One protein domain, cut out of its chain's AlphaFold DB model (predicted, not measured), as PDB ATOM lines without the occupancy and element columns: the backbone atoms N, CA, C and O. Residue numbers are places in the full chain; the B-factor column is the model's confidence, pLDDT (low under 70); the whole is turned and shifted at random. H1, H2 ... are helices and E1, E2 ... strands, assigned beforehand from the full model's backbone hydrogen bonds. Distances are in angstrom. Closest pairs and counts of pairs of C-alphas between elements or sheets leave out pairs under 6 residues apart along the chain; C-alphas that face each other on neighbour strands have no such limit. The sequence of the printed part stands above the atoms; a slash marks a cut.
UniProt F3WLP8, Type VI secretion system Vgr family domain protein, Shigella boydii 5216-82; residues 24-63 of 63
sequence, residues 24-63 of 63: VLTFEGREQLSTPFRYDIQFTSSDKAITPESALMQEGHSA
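Overview. This is residues 24 to 63 of the 63 residues of the protein "Type VI secretion system Vgr family domain protein" of Shigella boydii 5216-82 (UniProt F3WLP8). This is a long two-stranded hairpin, E1 and E2, followed by a tail that swings out from the end of E2 and folds back in a loose arc through one short helix, H1, to a short strand, E3. Residues 46 to 61, H1 among them, stand free of the hairpin. The printed part has 40 residues, with three named strands and one named helix in the order E1, E2, H1, E3; the sheet is E1 - E2, antiparallel, and the class is mostly strand. The whole is loose, with a radius of gyration of the C-alphas of 12.5 A, and elongated, spanning 37 by 21 by 14 A.

Arrangement. Begin at the first printed residue, where E1 takes residues 24 to 30, and go on to E2, residues 38 to 44. These two form a hairpin of antiparallel neighbours, with 175 degrees between their directions. Look at the C-alphas of Phe 27 and Ile 41, which face each other 4.7 A apart. Across the pair, N 28 and O 40 are within hydrogen-bond range at 3.0 A, and N 30 and O 38 at 2.8 A. Next comes H1, residues 52 to 55, which is apart from E1. H1 is too short for any O i to N i+4 pair inside it, but its one O i to N i+3 pair is within hydrogen-bond range. Last is E3, residues 60 to 62, which pairs with no named strand. E3 is apart from E1, from E2 and from H1.

Along the chain. Find C-alpha 24 at (206.723, 253.814, 169.921); from there E1 runs 17.2 A to C-alpha 30. E2 starts at C-alpha 38, at (207.071, 247.564, 155.135), and runs 19.7 A to C-alpha 44. H1 goes from Pro 52 to Ala 55, 5.5 A. E3 goes from Gly 60 to Ser 62, 6.7 A, and ends at C-alpha 62 at (213.290, 248.897, 164.278).

Size, cuts and confidence. The two C-alphas farthest apart are those of Ser 34, between E1 and E2, and Ser 46, between E2 and H1, at 37.8 A. The first and last printed C-alphas, of Val 24 and Ala 63, are 11.1 A apart, and Ala 63 is the chain's last residue. The printed part has no cut. The link from H1 to E3 is tight, those from E1 to E2 and from E2 to H1 are short, and no link is long. The mean pLDDT of the printed part is 89.0; look for the model's low confidence, under 70, at residues 62 to 63.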
ATOM      1  N   VAL A  24     207.594 254.512 170.878       90.38
ATOM      2  CA  VAL A  24     206.723 253.814 169.921       90.38
ATOM      3  C   VAL A  24     205.330 253.616 170.516       90.38
ATOM      4  O   VAL A  24     205.164 253.002 171.563       90.38
ATOM      5  N   LEU A  25     204.307 254.081 169.801       90.88
ATOM      6  CA  LEU A  25     202.900 253.904 170.159       90.88
ATOM      7  C   LEU A  25     202.294 252.666 169.487       90.88
ATOM      8  O   LEU A  25     201.625 251.869 170.139       90.88
ATOM      9  N   THR A  26     202.525 252.498 168.182       90.06
ATOM     10  CA  THR A  26     202.052 251.333 167.417       90.06
ATOM     11  C   THR A  26     203.112 250.866 166.430       90.06
ATOM     12  O   THR A  26     203.834 251.683 165.858       90.06
ATOM     13  N   PHE A  27     203.150 249.561 166.172       89.50
ATOM     14  CA  PHE A  27     204.062 248.929 165.222       89.50
ATOM     15  C   PHE A  27     203.313 247.855 164.419       89.50
ATOM     16  O   PHE A  27     202.864 246.865 164.994       89.50
ATOM     17  N   GLU A  28     203.169 248.045 163.105       93.00
ATOM     18  CA  GLU A  28     202.582 247.057 162.189       93.00
ATOM     19  C   GLU A  28     203.576 246.721 161.072       93.00
ATOM     20  O   GLU A  28     204.012 247.609 160.341       93.00
ATOM     21  N   GLY A  29     203.934 245.441 160.933       92.81
ATOM     22  CA  GLY A  29     204.872 244.950 159.921       92.81
ATOM     23  C   GLY A  29     204.202 244.075 158.868       92.81
ATOM     24  O   GLY A  29     203.363 243.232 159.181       92.81
ATOM     25  N   ARG A  30     204.597 244.258 157.608       95.50
ATOM     26  CA  ARG A  30     204.211 243.410 156.478       95.50
ATOM     27  C   ARG A  30     205.477 242.891 155.817       95.50
ATOM     28  O   ARG A  30     206.223 243.652 155.201       95.50
ATOM     29  N   GLU A  31     205.705 241.592 155.963       95.06
ATOM     30  CA  GLU A  31     206.885 240.890 155.468       95.06
ATOM     31  C   GLU A  31     206.461 239.629 154.719       95.06
ATOM     32  O   GLU A  31     205.632 238.854 155.196       95.06
ATOM     33  N   GLN A  32     207.038 239.414 153.540       94.88
ATOM     34  CA  GLN A  32     206.824 238.207 152.752       94.88
ATOM     35  C   GLN A  32     208.049 237.943 151.871       94.88
ATOM     36  O   GLN A  32     208.705 238.871 151.390       94.88
ATOM     37  N   LEU A  33     208.355 236.663 151.642       97.12
ATOM     38  CA  LEU A  33     209.467 236.252 150.785       97.12
ATOM     39  C   LEU A  33     209.382 236.908 149.403       97.12
ATOM     40  O   LEU A  33     208.319 236.945 148.785       97.12
ATOM     41  N   SER A  34     210.528 237.394 148.922       96.12
ATOM     42  CA  SER A  34     210.669 238.049 147.615       96.12
ATOM     43  C   SER A  34     209.808 239.307 147.431       96.12
ATOM     44  O   SER A  34     209.572 239.728 146.300       96.12
ATOM     45  N   THR A  35     209.372 239.936 148.526       96.06
ATOM     46  CA  THR A  35     208.713 241.247 148.517       96.06
ATOM     47  C   THR A  35     209.448 242.213 149.448       96.06
ATOM     48  O   THR A  35     210.034 241.769 150.440       96.06
ATOM     49  N   PRO A  36     209.456 243.525 149.161       96.25
ATOM     50  CA  PRO A  36     209.962 244.508 150.106       96.25
ATOM     51  C   PRO A  36     209.149 244.467 151.401       96.25
ATOM     52  O   PRO A  36     207.918 244.479 151.363       96.25
ATOM     53  N   PHE A  37     209.836 244.465 152.538       93.81
ATOM     54  CA  PHE A  37     209.182 244.656 153.825       93.81
ATOM     55  C   PHE A  37     208.641 246.084 153.946       93.81
ATOM     56  O   PHE A  37     209.165 247.029 153.347       93.81
ATOM     57  N   ARG A  38     207.605 246.254 154.765       94.56
ATOM     58  CA  ARG A  38     207.071 247.564 155.135       94.56
ATOM     59  C   ARG A  38     206.656 247.564 156.597       94.56
ATOM     60  O   ARG A  38     205.978 246.640 157.032       94.56
ATOM     61  N   TYR A  39     206.984 248.643 157.301       93.00
ATOM     62  CA  TYR A  39     206.489 248.904 158.648       93.00
ATOM     63  C   TYR A  39     205.719 250.221 158.681       93.00
ATOM     64  O   TYR A  39     206.207 251.235 158.182       93.00
ATOM     65  N   ASP A  40     204.532 250.201 159.280       94.06
ATOM     66  CA  ASP A  40     203.765 251.389 159.641       94.06
ATOM     67  C   ASP A  40     203.953 251.600 161.164       94.06
ATOM     68  O   ASP A  40     203.476 250.812 161.984       94.06
ATOM     69  N   ILE A  41     204.716 252.633 161.548       92.38
ATOM     70  CA  ILE A  41     205.104 252.900 162.945       92.38
ATOM     71  C   ILE A  41     204.571 254.268 163.367       92.38
ATOM     72  O   ILE A  41     204.894 255.279 162.743       92.38
ATOM     73  N   GLN A  42     203.790 254.307 164.444       93.50
ATOM     74  CA  GLN A  42     203.409 255.554 165.109       93.50
ATOM     75  C   GLN A  42     204.263 255.712 166.357       93.50
ATOM     76  O   GLN A  42     204.439 254.759 167.113       93.50
ATOM     77  N   PHE A  43     204.776 256.913 166.588       91.88
ATOM     78  CA  PHE A  43     205.557 257.239 167.771       91.88
ATOM     79  C   PHE A  43     205.162 258.618 168.292       91.88
ATOM     80  O   PHE A  43     204.623 259.450 167.561       91.88
ATOM     81  N   THR A  44     205.444 258.860 169.564       92.62
ATOM     82  CA  THR A  44     205.347 260.184 170.174       92.62
ATOM     83  C   THR A  44     206.742 260.751 170.419       92.62
ATOM     84  O   THR A  44     207.722 260.012 170.529       92.62
ATOM     85  N   SER A  45     206.841 262.078 170.475       92.19
ATOM     86  CA  SER A  45     208.063 262.787 170.842       92.19
ATOM     87  C   SER A  45     207.727 263.982 171.722       92.19
ATOM     88  O   SER A  45     206.687 264.625 171.549       92.19
ATOM     89  N   SER A  46     208.616 264.304 172.660       93.06
ATOM     90  CA  SER A  46     208.561 265.578 173.378       93.06
ATOM     91  C   SER A  46     209.005 266.755 172.501       93.06
ATOM     92  O   SER A  46     208.640 267.897 172.784       93.06
ATOM     93  N   ASP A  47     209.737 266.483 171.418       94.12
ATOM     94  CA  ASP A  47     210.074 267.460 170.393       94.12
ATOM     95  C   ASP A  47     208.898 267.641 169.423       94.12
ATOM     96  O   ASP A  47     208.506 266.729 168.695       94.12
ATOM     97  N   LYS A  48     208.325 268.848 169.414       91.94
ATOM     98  CA  LYS A  48     207.180 269.209 168.565       91.94
ATOM     99  C   LYS A  48     207.594 269.755 167.195       91.94
ATOM    100  O   LYS A  48     206.716 270.077 166.399       91.94
ATOM    101  N   ALA A  49     208.892 269.908 166.941       93.50
ATOM    102  CA  ALA A  49     209.439 270.563 165.757       93.50
ATOM    103  C   ALA A  49     210.210 269.597 164.838       93.50
ATOM    104  O   ALA A  49     211.053 270.032 164.055       93.50
ATOM    105  N   ILE A  50     209.910 268.295 164.899       91.12
ATOM    106  CA  ILE A  50     210.447 267.306 163.957       91.12
ATOM    107  C   ILE A  50     209.944 267.649 162.550       91.12
ATOM    108  O   ILE A  50     208.744 267.584 162.277       91.12
ATOM    109  N   THR A  51     210.860 268.023 161.658       92.19
ATOM    110  CA  THR A  51     210.538 268.311 160.259       92.19
ATOM    111  C   THR A  51     210.649 267.047 159.398       92.19
ATOM    112  O   THR A  51     211.347 266.102 159.771       92.19
ATOM    113  N   PRO A  52     209.993 266.989 158.228       88.31
ATOM    114  CA  PRO A  52     210.103 265.834 157.341       88.31
ATOM    115  C   PRO A  52     211.549 265.529 156.927       88.31
ATOM    116  O   PRO A  52     211.935 264.369 156.843       88.31
ATOM    117  N   GLU A  53     212.376 266.547 156.702       88.00
ATOM    118  CA  GLU A  53     213.744 266.391 156.194       88.00
ATOM    119  C   GLU A  53     214.692 265.765 157.224       88.00
ATOM    120  O   GLU A  53     215.683 265.141 156.843       88.00
ATOM    121  N   SER A  54     214.395 265.898 158.522       85.88
ATOM    122  CA  SER A  54     215.194 265.274 159.581       85.88
ATOM    123  C   SER A  54     214.910 263.777 159.749       85.88
ATOM    124  O   SER A  54     215.711 263.076 160.369       85.88
ATOM    125  N   ALA A  55     213.807 263.276 159.176       83.88
ATOM    126  CA  ALA A  55     213.369 261.887 159.302       83.88
ATOM    127  C   ALA A  55     213.348 261.115 157.968       83.88
ATOM    128  O   ALA A  55     213.644 259.920 157.940       83.88
ATOM    129  N   LEU A  56     212.999 261.766 156.856       87.06
ATOM    130  CA  LEU A  56     212.856 261.127 155.547       87.06
ATOM    131  C   LEU A  56     214.210 260.818 154.902       87.06
ATOM    132  O   LEU A  56     215.186 261.548 155.069       87.06
ATOM    133  N   MET A  57     214.250 259.724 154.133       87.12
ATOM    134  CA  MET A  57     215.451 259.197 153.460       87.12
ATOM    135  C   MET A  57     216.620 258.865 154.403       87.12
ATOM    136  O   MET A  57     217.725 258.570 153.946       87.12
ATOM    137  N   GLN A  58     216.378 258.877 155.713       83.56
ATOM    138  CA  GLN A  58     217.298 258.342 156.700       83.56
ATOM    139  C   GLN A  58     217.118 256.830 156.809       83.56
ATOM    140  O   GLN A  58     216.028 256.293 156.614       83.56
ATOM    141  N   GLU A  59     218.196 256.136 157.160       79.56
ATOM    142  CA  GLU A  59     218.092 254.736 157.556       79.56
ATOM    143  C   GLU A  59     217.316 254.648 158.874       79.56
ATOM    144  O   GLU A  59     217.767 255.136 159.915       79.56
ATOM    145  N   GLY A  60     216.134 254.041 158.813       71.00
ATOM    146  CA  GLY A  60     215.370 253.625 159.979       71.00
ATOM    147  C   GLY A  60     215.651 252.159 160.287       71.00
ATOM    148  O   GLY A  60     215.632 251.323 159.385       71.00
ATOM    149  N   HIS A  61     215.900 251.842 161.555       72.38
ATOM    150  CA  HIS A  61     215.956 250.463 162.034       72.38
ATOM    151  C   HIS A  61     215.029 250.313 163.240       72.38
ATOM    152  O   HIS A  61     215.113 251.089 164.198       72.38
ATOM    153  N   SER A  62     214.138 249.328 163.171       62.22
ATOM    154  CA  SER A  62     213.290 248.897 164.278       62.22
ATOM    155  C   SER A  62     213.851 247.605 164.859       62.22
ATOM    156  O   SER A  62     214.137 246.680 164.098       62.22
ATOM    157  N   ALA A  63     214.012 247.562 166.180       59.94
ATOM    158  CA  ALA A  63     214.436 246.382 166.932       59.94
ATOM    159  C   ALA A  63     213.360 245.967 167.939       59.94
ATOM    160  O   ALA A  63     212.679 246.873 168.484       59.94
TER     161      ALA A  63